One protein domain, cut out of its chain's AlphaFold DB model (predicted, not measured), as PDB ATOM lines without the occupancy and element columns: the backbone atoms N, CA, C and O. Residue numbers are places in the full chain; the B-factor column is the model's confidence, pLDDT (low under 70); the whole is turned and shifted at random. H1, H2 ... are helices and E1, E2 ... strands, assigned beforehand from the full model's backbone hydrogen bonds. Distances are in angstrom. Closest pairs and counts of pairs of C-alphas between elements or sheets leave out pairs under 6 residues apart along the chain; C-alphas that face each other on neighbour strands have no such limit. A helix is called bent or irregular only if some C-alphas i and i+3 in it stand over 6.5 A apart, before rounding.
ATOM      1  N   THR A   2     262.382 162.006 180.862       89.69
ATOM      2  CA  THR A   2     262.775 160.795 180.114       89.69
ATOM      3  C   THR A   2     263.333 159.732 181.061       89.69
ATOM      4  O   THR A   2     263.707 160.057 182.185       89.69
ATOM      5  N   THR A   3     263.403 158.463 180.646       92.00
ATOM      6  CA  THR A   3     263.990 157.394 181.477       92.00
ATOM      7  C   THR A   3     265.429 157.721 181.888       92.00
ATOM      8  O   THR A   3     265.756 157.586 183.064       92.00
ATOM      9  N   ALA A   4     266.242 158.252 180.964       93.19
ATOM     10  CA  ALA A   4     267.596 158.729 181.249       93.19
ATOM     11  C   ALA A   4     267.616 159.780 182.369       93.19
ATOM     12  O   ALA A   4     268.345 159.628 183.342       93.19
ATOM     13  N   GLU A   5     266.756 160.801 182.288       95.06
ATOM     14  CA  GLU A   5     266.666 161.850 183.312       95.06
ATOM     15  C   GLU A   5     266.249 161.288 184.681       95.06
ATOM     16  O   GLU A   5     266.749 161.747 185.712       95.06
ATOM     17  N   LYS A   6     265.360 160.278 184.712       96.44
ATOM     18  CA  LYS A   6     264.946 159.622 185.966       96.44
ATOM     19  C   LYS A   6     266.109 158.881 186.618       96.44
ATOM     20  O   LYS A   6     266.346 159.078 187.808       96.44
ATOM     21  N   LEU A   7     266.820 158.057 185.847       96.94
ATOM     22  CA  LEU A   7     267.958 157.275 186.336       96.94
ATOM     23  C   LEU A   7     269.122 158.184 186.735       96.94
ATOM     24  O   LEU A   7     269.684 158.015 187.813       96.94
ATOM     25  N   ASN A   8     269.409 159.214 185.936       97.31
ATOM     26  CA  ASN A   8     270.410 160.225 186.262       97.31
ATOM     27  C   ASN A   8     270.103 160.913 187.601       97.31
ATOM     28  O   ASN A   8     270.968 161.007 188.466       97.31
ATOM     29  N   SER A   9     268.854 161.353 187.798       97.38
ATOM     30  CA  SER A   9     268.427 162.018 189.037       97.38
ATOM     31  C   SER A   9     268.437 161.078 190.243       97.38
ATOM     32  O   SER A   9     268.705 161.511 191.361       97.38
ATOM     33  N   SER A  10     268.121 159.797 190.039       97.50
ATOM     34  CA  SER A  10     268.222 158.787 191.091       97.50
ATOM     35  C   SER A  10     269.684 158.598 191.525       97.50
ATOM     36  O   SER A  10     269.985 158.758 192.712       97.50
ATOM     37  N   LEU A  11     270.595 158.357 190.577       98.12
ATOM     38  CA  LEU A  11     272.006 158.134 190.882       98.12
ATOM     39  C   LEU A  11     272.645 159.374 191.519       98.12
ATOM     40  O   LEU A  11     273.345 159.257 192.521       98.12
ATOM     41  N   ALA A  12     272.321 160.567 191.010       98.38
ATOM     42  CA  ALA A  12     272.764 161.831 191.594       98.38
ATOM     43  C   ALA A  12     272.262 162.013 193.036       98.38
ATOM     44  O   ALA A  12     272.996 162.508 193.885       98.38
ATOM     45  N   ARG A  13     271.039 161.571 193.360       98.38
ATOM     46  CA  ARG A  13     270.519 161.627 194.737       98.38
ATOM     47  C   ARG A  13     271.282 160.694 195.675       98.38
ATOM     48  O   ARG A  13     271.556 161.073 196.811       98.38
ATOM     49  N   LYS A  14     271.621 159.484 195.220       98.44
ATOM     50  CA  LYS A  14     272.437 158.546 196.007       98.44
ATOM     51  C   LYS A  14     273.847 159.082 196.221       98.44
ATOM     52  O   LYS A  14     274.344 159.028 197.341       98.44
ATOM     53  N   LEU A  15     274.437 159.661 195.177       98.62
ATOM     54  CA  LEU A  15     275.717 160.352 195.257       98.62
ATOM     55  C   LEU A  15     275.673 161.489 196.288       98.62
ATOM     56  O   LEU A  15     276.495 161.506 197.196       98.62
ATOM     57  N   HIS A  16     274.676 162.378 196.206       98.50
ATOM     58  CA  HIS A  16     274.489 163.462 197.174       98.50
ATOM     59  C   HIS A  16     274.435 162.933 198.615       98.50
ATOM     60  O   HIS A  16     275.177 163.407 199.466       98.50
ATOM     61  N   GLY A  17     273.607 161.914 198.878       98.31
ATOM     62  CA  GLY A  17     273.474 161.331 200.218       98.31
ATOM     63  C   GLY A  17     274.727 160.605 200.723       98.31
ATOM     64  O   GLY A  17     274.937 160.498 201.930       98.31
ATOM     65  N   TYR A  18     275.570 160.094 199.823       98.50
ATOM     66  CA  TYR A  18     276.873 159.538 200.186       98.50
ATOM     67  C   TYR A  18     277.860 160.641 200.574       98.50
ATOM     68  O   TYR A  18     278.465 160.561 201.640       98.50
ATOM     69  N   LEU A  19     277.982 161.679 199.742       98.44
ATOM     70  CA  LEU A  19     278.921 162.784 199.949       98.44
ATOM     71  C   LEU A  19     278.547 163.650 201.160       98.44
ATOM     72  O   LEU A  19     279.427 164.103 201.885       98.44
ATOM     73  N   SER A  20     277.250 163.817 201.439       97.88
ATOM     74  CA  SER A  20     276.755 164.622 202.564       97.88
ATOM     75  C   SER A  20     277.196 164.114 203.940       97.88
ATOM     76  O   SER A  20     277.026 164.821 204.926       97.88
ATOM     77  N   LYS A  21     277.728 162.887 204.035       97.06
ATOM     78  CA  LYS A  21     278.285 162.343 205.284       97.06
ATOM     79  C   LYS A  21     279.466 163.170 205.797       97.06
ATOM     80  O   LYS A  21     279.659 163.238 207.004       97.06
ATOM     81  N   GLU A  22     280.202 163.811 204.890       98.12
ATOM     82  CA  GLU A  22     281.429 164.556 205.186       98.12
ATOM     83  C   GLU A  22     281.345 166.020 204.714       98.12
ATOM     84  O   GLU A  22     282.370 166.648 204.466       98.12
ATOM     85  N   MET A 122     287.073 158.753 195.482       97.62
ATOM     86  CA  MET A 122     287.500 159.755 194.499       97.62
ATOM     87  C   MET A 122     286.563 159.821 193.275       97.62
ATOM     88  O   MET A 122     286.138 160.928 192.954       97.62
ATOM     89  N   PRO A 123     286.151 158.709 192.626       97.75
ATOM     90  CA  PRO A 123     285.129 158.741 191.575       97.75
ATOM     91  C   PRO A 123     283.824 159.463 191.942       97.75
ATOM     92  O   PRO A 123     283.247 160.140 191.092       97.75
ATOM     93  N   CYS A 124     283.365 159.347 193.192       98.25
ATOM     94  CA  CYS A 124     282.177 160.056 193.669       98.25
ATOM     95  C   CYS A 124     282.422 161.568 193.752       98.25
ATOM     96  O   CYS A 124     281.602 162.349 193.277       98.25
ATOM     97  N   LEU A 125     283.566 161.980 194.301       98.19
ATOM     98  CA  LEU A 125     283.959 163.390 194.390       98.19
ATOM     99  C   LEU A 125     284.206 164.007 193.004       98.19
ATOM    100  O   LEU A 125     283.764 165.119 192.733       98.19
ATOM    101  N   LEU A 126     284.852 163.267 192.101       96.94
ATOM    102  CA  LEU A 126     285.160 163.696 190.734       96.94
ATOM    103  C   LEU A 126     283.901 163.921 189.881       96.94
ATOM    104  O   LEU A 126     283.926 164.691 188.925       96.94
ATOM    105  N   ALA A 127     282.795 163.252 190.208       97.06
ATOM    106  CA  ALA A 127     281.529 163.429 189.508       97.06
ATOM    107  C   ALA A 127     280.809 164.742 189.862       97.06
ATOM    108  O   ALA A 127     279.851 165.106 189.171       97.06
ATOM    109  N   VAL A 128     281.236 165.451 190.910       96.88
ATOM    110  CA  VAL A 128     280.634 166.718 191.338       96.88
ATOM    111  C   VAL A 128     281.064 167.857 190.419       96.88
ATOM    112  O   VAL A 128     282.237 167.999 190.088       96.88
ATOM    113  N   SER A 139     275.295 170.087 192.169       96.75
ATOM    114  CA  SER A 139     275.129 169.432 190.874       96.75
ATOM    115  C   SER A 139     276.272 168.470 190.545       96.75
ATOM    116  O   SER A 139     277.391 168.589 191.043       96.75
ATOM    117  N   SER A 140     275.981 167.493 189.687       96.50
ATOM    118  CA  SER A 140     276.948 166.516 189.176       96.50
ATOM    119  C   SER A 140     277.037 166.570 187.654       96.50
ATOM    120  O   SER A 140     276.183 167.144 186.967       96.50
ATOM    121  N   HIS A 141     278.094 165.973 187.110       95.62
ATOM    122  CA  HIS A 141     278.155 165.620 185.699       95.62
ATOM    123  C   HIS A 141     277.002 164.678 185.344       95.62
ATOM    124  O   HIS A 141     276.472 163.972 186.199       95.62
ATOM    125  N   THR A 142     276.611 164.643 184.069       96.19
ATOM    126  CA  THR A 142     275.649 163.642 183.600       96.19
ATOM    127  C   THR A 142     276.204 162.255 183.902       96.19
ATOM    128  O   THR A 142     277.302 161.918 183.465       96.19
ATOM    129  N   LEU A 143     275.459 161.463 184.667       97.44
ATOM    130  CA  LEU A 143     275.817 160.116 185.097       97.44
ATOM    131  C   LEU A 143     275.175 159.061 184.191       97.44
ATOM    132  O   LEU A 143     275.779 158.025 183.926       97.44
ATOM    133  N   VAL A 144     273.974 159.334 183.678       96.94
ATOM    134  CA  VAL A 144     273.267 158.465 182.727       96.94
ATOM    135  C   VAL A 144     272.959 159.248 181.460       96.94
ATOM    136  O   VAL A 144     272.323 160.300 181.509       96.94
ATOM    137  N   GLU A 145     273.398 158.718 180.325       94.62
ATOM    138  CA  GLU A 145     273.220 159.306 179.001       94.62
ATOM    139  C   GLU A 145     272.226 158.499 178.166       94.62
ATOM    140  O   GLU A 145     272.135 157.277 178.291       94.62
ATOM    141  N   ASP A 146     271.531 159.191 177.266       92.75
ATOM    142  CA  ASP A 146     270.785 158.590 176.163       92.75
ATOM    143  C   ASP A 146     271.558 158.834 174.861       92.75
ATOM    144  O   ASP A 146     271.668 159.968 174.389       92.75
ATOM    145  N   SER A 147     272.128 157.768 174.301       85.69
ATOM    146  CA  SER A 147     272.835 157.804 173.024       85.69
ATOM    147  C   SER A 147     271.964 157.161 171.947       85.69
ATOM    148  O   SER A 147     272.031 155.960 171.690       85.69
ATOM    149  N   GLY A 148     271.092 157.969 171.340       82.50
ATOM    150  CA  GLY A 148     270.263 157.534 170.213       82.50
ATOM    151  C   GLY A 148     269.230 156.458 170.567       82.50
ATOM    152  O   GLY A 148     268.961 155.585 169.747       82.50
ATOM    153  N   GLY A 149     268.663 156.504 171.774       83.81
ATOM    154  CA  GLY A 149     267.696 155.535 172.292       83.81
ATOM    155  C   GLY A 149     268.319 154.425 173.141       83.81
ATOM    156  O   GLY A 149     267.581 153.619 173.706       83.81
ATOM    157  N   THR A 150     269.650 154.384 173.254       89.06
ATOM    158  CA  THR A 150     270.366 153.438 174.120       89.06
ATOM    159  C   THR A 150     270.852 154.151 175.373       89.06
ATOM    160  O   THR A 150     271.637 155.098 175.299       89.06
ATOM    161  N   LEU A 151     270.386 153.685 176.531       94.00
ATOM    162  CA  LEU A 151     270.824 154.197 177.824       94.00
ATOM    163  C   LEU A 151     272.188 153.617 178.187       94.00
ATOM    164  O   LEU A 151     272.415 152.421 178.021       94.00
ATOM    165  N   ARG A 152     273.075 154.451 178.725       94.62
ATOM    166  CA  ARG A 152     274.387 154.025 179.224       94.62
ATOM    167  C   ARG A 152     274.843 154.894 180.387       94.62
ATOM    168  O   ARG A 152     274.441 156.051 180.503       94.62
ATOM    169  N   LEU A 153     275.716 154.347 181.227       95.88
ATOM    170  CA  LEU A 153     276.447 155.152 182.202       95.88
ATOM    171  C   LEU A 153     277.527 155.961 181.479       95.88
ATOM    172  O   LEU A 153     278.254 155.426 180.640       95.88
ATOM    173  N   SER A 154     277.644 157.243 181.815       95.25
ATOM    174  CA  SER A 154     278.794 158.047 181.397       95.25
ATOM    175  C   SER A 154     280.063 157.567 182.112       95.25
ATOM    176  O   SER A 154     280.009 156.742 183.031       95.25
ATOM    177  N   MET A 155     281.222 158.131 181.756       91.88
ATOM    178  CA  MET A 155     282.464 157.857 182.488       91.88
ATOM    179  C   MET A 155     282.343 158.170 183.992       91.88
ATOM    180  O   MET A 155     282.796 157.380 184.818       91.88
ATOM    181  N   PHE A 156     281.664 159.268 184.348       95.69
ATOM    182  CA  PHE A 156     281.420 159.646 185.741       95.69
ATOM    183  C   PHE A 156     280.387 158.727 186.386       95.69
ATOM    184  O   PHE A 156     280.609 158.227 187.485       95.69
ATOM    185  N   GLY A 157     279.285 158.442 185.686       97.12
ATOM    186  CA  GLY A 157     278.229 157.577 186.204       97.12
ATOM    187  C   GLY A 157     278.707 156.165 186.502       97.12
ATOM    188  O   GLY A 157     278.337 155.603 187.529       97.12
ATOM    189  N   ARG A 158     279.579 155.609 185.654       96.62
ATOM    190  CA  ARG A 158     280.172 154.288 185.880       96.62
ATOM    191  C   ARG A 158     281.070 154.281 187.114       96.62
ATOM    192  O   ARG A 158     280.964 153.361 187.918       96.62
ATOM    193  N   GLY A 159     281.912 155.304 187.275       96.81
ATOM    194  CA  GLY A 159     282.749 155.465 188.466       96.81
ATOM    195  C   GLY A 159     281.915 155.569 189.744       96.81
ATOM    196  O   GLY A 159     282.139 154.812 190.683       96.81
ATOM    197  N   VAL A 160     280.896 156.432 189.739       98.38
ATOM    198  CA  VAL A 160     279.965 156.610 190.864       98.38
ATOM    199  C   VAL A 160     279.258 155.304 191.208       98.38
ATOM    200  O   VAL A 160     279.269 154.892 192.360       98.38
ATOM    201  N   ALA A 161     278.654 154.631 190.227       98.12
ATOM    202  CA  ALA A 161     277.882 153.420 190.482       98.12
ATOM    203  C   ALA A 161     278.748 152.297 191.077       98.12
ATOM    204  O   ALA A 161     278.342 151.675 192.055       98.12
ATOM    205  N   LEU A 162     279.955 152.075 190.548       97.69
ATOM    206  CA  LEU A 162     280.879 151.083 191.103       97.69
ATOM    207  C   LEU A 162     281.310 151.443 192.529       97.69
ATOM    208  O   LEU A 162     281.224 150.599 193.417       97.69
ATOM    209  N   SER A 163     281.691 152.697 192.773       98.06
ATOM    210  CA  SER A 163     282.107 153.134 194.108       98.06
ATOM    211  C   SER A 163     280.986 153.072 195.139       98.06
ATOM    212  O   SER A 163     281.212 152.629 196.257       98.06
ATOM    213  N   LEU A 164     279.761 153.467 194.786       98.38
ATOM    214  CA  LEU A 164     278.626 153.354 195.702       98.38
ATOM    215  C   LEU A 164     278.340 151.886 196.061       98.38
ATOM    216  O   LEU A 164     278.037 151.599 197.217       98.38
ATOM    217  N   LEU A 165     278.488 150.950 195.117       97.56
ATOM    218  CA  LEU A 165     278.342 149.517 195.397       97.56
ATOM    219  C   LEU A 165     279.447 148.977 196.308       97.56
ATOM    220  O   LEU A 165     279.152 148.194 197.210       97.56
ATOM    221  N   GLU A 166     280.696 149.398 196.105       97.19
ATOM    222  CA  GLU A 166     281.824 149.051 196.985       97.19
ATOM    223  C   GLU A 166     281.600 149.548 198.422       97.19
ATOM    224  O   GLU A 166     281.937 148.856 199.381       97.19
ATOM    225  N   GLU A 167     280.938 150.695 198.570       96.50
ATOM    226  CA  GLU A 167     280.509 151.288 199.844       96.50
ATOM    227  C   GLU A 167     279.239 150.642 200.433       96.50
ATOM    228  O   GLU A 167     278.730 151.071 201.471       96.50
ATOM    229  N   GLY A 168     278.690 149.615 199.774       97.00
ATOM    230  CA  GLY A 168     277.488 148.905 200.213       97.00
ATOM    231  C   GLY A 168     276.185 149.690 200.034       97.00
ATOM    232  O   GLY A 168     275.184 149.371 200.676       97.00
ATOM    233  N   ILE A 169     276.171 150.722 199.186       97.50
ATOM    234  CA  ILE A 169     274.968 151.495 198.867       97.50
ATOM    235  C   ILE A 169     274.194 150.781 197.761       97.50
ATOM    236  O   ILE A 169     274.666 150.629 196.636       97.50
ATOM    237  N   GLU A 170     272.963 150.383 198.075       96.44
ATOM    238  CA  GLU A 170     272.069 149.743 197.113       96.44
ATOM    239  C   GLU A 170     271.721 150.695 195.964       96.44
ATOM    240  O   GLU A 170     271.324 151.844 196.191       96.44
ATOM    241  N   LEU A 171     271.824 150.205 194.729       96.62
ATOM    242  CA  LEU A 171     271.410 150.902 193.510       96.62
ATOM    243  C   LEU A 171     270.148 150.253 192.930       96.62
ATOM    244  O   LEU A 171     269.885 149.076 193.165       96.62
ATOM    245  N   GLU A 172     269.366 151.019 192.174       95.00
ATOM    246  CA  GLU A 172     268.215 150.504 191.433       95.00
ATOM    247  C   GLU A 172     268.653 149.458 190.398       95.00
ATOM    248  O   GLU A 172     269.713 149.585 189.778       95.00
ATOM    249  N   GLU A 173     267.811 148.445 190.179       94.75
ATOM    250  CA  GLU A 173     268.079 147.352 189.239       94.75
ATOM    251  C   GLU A 173     268.378 147.882 187.833       94.75
ATOM    252  O   GLU A 173     269.322 147.434 187.187       94.75
ATOM    253  N   GLU A 174     267.664 148.918 187.393       94.56
ATOM    254  CA  GLU A 174     267.891 149.553 186.100       94.56
ATOM    255  C   GLU A 174     269.288 150.175 185.981       94.56
ATOM    256  O   GLU A 174     269.851 150.165 184.893       94.56
ATOM    257  N   ILE A 175     269.881 150.687 187.068       95.06
ATOM    258  CA  ILE A 175     271.263 151.202 187.065       95.06
ATOM    259  C   ILE A 175     272.259 150.040 187.025       95.06
ATOM    260  O   ILE A 175     273.251 150.108 186.300       95.06
ATOM    261  N   LEU A 176     271.984 148.960 187.761       94.94
ATOM    262  CA  LEU A 176     272.809 147.747 187.742       94.94
ATOM    263  C   LEU A 176     272.843 147.106 186.350       94.94
ATOM    264  O   LEU A 176     273.894 146.649 185.901       94.94
ATOM    265  N   MET A 177     271.723 147.131 185.626       93.44
ATOM    266  CA  MET A 177     271.668 146.671 184.238       93.44
ATOM    267  C   MET A 177     272.601 147.475 183.323       93.44
ATOM    268  O   MET A 177     273.200 146.893 182.425       93.44
ATOM    269  N   LEU A 178     272.791 148.777 183.575       93.25
ATOM    270  CA  LEU A 178     273.710 149.625 182.800       93.25
ATOM    271  C   LEU A 178     275.196 149.392 183.127       93.25
ATOM    272  O   LEU A 178     276.055 149.860 182.382       93.25
ATOM    273  N   LEU A 179     275.513 148.718 184.241       90.19
ATOM    274  CA  LEU A 179     276.883 148.322 184.596       90.19
ATOM    275  C   LEU A 179     277.330 147.041 183.898       90.19
ATOM    276  O   LEU A 179     278.536 146.795 183.800       90.19
ATOM    277  N   SER A 180     276.374 146.223 183.455       78.81
ATOM    278  CA  SER A 180     276.690 145.028 182.686       78.81
ATOM    279  C   SER A 180     277.448 145.462 181.435       78.81
ATOM    280  O   SER A 180     277.043 146.445 180.807       78.81
ATOM    281  N   PRO A 181     278.558 144.793 181.073       62.91
ATOM    282  CA  PRO A 181     279.145 145.027 179.769       62.91
ATOM    283  C   PRO A 181     278.027 144.796 178.752       62.91
ATOM    284  O   PRO A 181     277.446 143.713 178.704       62.91
TER     285      PRO A 181
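This is residues 2 to 22, 122 to 128 and 139 to 181 of the 187 residues of an uncharacterized protein of Euryarchaeota archaeon (UniProt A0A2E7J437). One long helix, H1, runs along much of the longest axis, and the other parts pack along its side: the small hairpin of strands E1 and E2 by its first half, H3 crossing it steeply, and the short H2 packed on H3. After H3 the chain folds back through residues 167 to 172 to H4, which packs on E2 and runs crosswise to H1; the turn of the hairpin and the last residues of H1 make the two far ends. You have 71 printed residues with four named helices and two named strands, in the order H1, H2, E1, E2, H3, H4; the sheet has the order E1 - E2, antiparallel, and the class is mostly helix. The whole is compact, with a radius of gyration of the C-alphas of 11.1 A, yet elongated in outline, with spans of 37 by 22 by 17 A.

Begin with H1, residues 3 to 22, which shares the place of hub with H3, residues 155 to 166; each touches three other helices. H1 touches H3 with its residues 11 to 18 alone, at a steep tilt of 56 degrees, the same way; the closest C-alphas are those of Leu 15 and Val 160, 7.2 A apart. Look next at H2, residues 122 to 126, which H1 only just touches, with 3 pairs of C-alphas within 8 A, the closest those of Leu 15 and Cys 124 at 6.7 A. H2 touches H3 with 10 such pairs, the closest C-alphas those of Cys 124 and Val 160, 5.0 A apart. Then compare E1, residues 144 to 147, with E2, residues 150 to 153: they form an antiparallel hairpin, their directions at 146 degrees, with N 145 and O 152 within hydrogen-bond range at 2.9 A and N 152 and O 145 at 3.0 A. The closest C-alphas of H1 and E1 are those of Asn 8 and Val 144, 4.9 A apart. Last comes H4, residues 173 to 179, whose closest C-alpha to E2 is that of Leu 178, 5.7 A from that of Arg 152. H1 and H4 only just touch, with 3 pairs of C-alphas within 8 A, the closest those of Leu 7 and Ile 175 at 7.0 A, and are about perpendicular at 87 degrees. H3 and H4 also only just touch, with 3 pairs, the closest C-alphas those of Arg 158 and Leu 179 at 6.9 A, at a steep tilt of 62 degrees, opposite ways. The helix packing is mostly crossed, with no shallow tilt among these three pairs that have one. H2 and H4 are apart, as are H2 and E2, and E1 and H4. In H2 and H3 every O i to N i+4 pair is within hydrogen-bond range; in H1 14 of 16 are, and in H4 2 of 3.

Find C-alpha 3 at (263.990, 157.394, 181.477); from there H1 runs 30.3 A to C-alpha 22 at (281.429, 164.556, 205.186). H1 is neither bent nor irregular, but only just: C-alphas 19 and 22 are 6.1 A apart. H2 spans 5.9 A, E1 9.7 A and E2 10.3 A. H3 runs 17.0 A from Met 155 to Glu 166. H4 covers 10.0 A and ends at C-alpha 179, (276.883, 148.322, 184.596).

The C-alphas of Glu 22 and Gly 148 are the two farthest apart, 37.4 A. Residues 23 to 121 are not printed, and C-alphas 22 and 122 are 13.2 A apart across that cut; residues 129 to 138 are not printed either, with 6.2 A between C-alphas 128 and 139. Of the links that are printed whole, E1 to E2 and E2 to H3 are tight, H3 to H4 is short, and none is long. The mean pLDDT of the printed part is 95.0, and residue 181 alone is under 70.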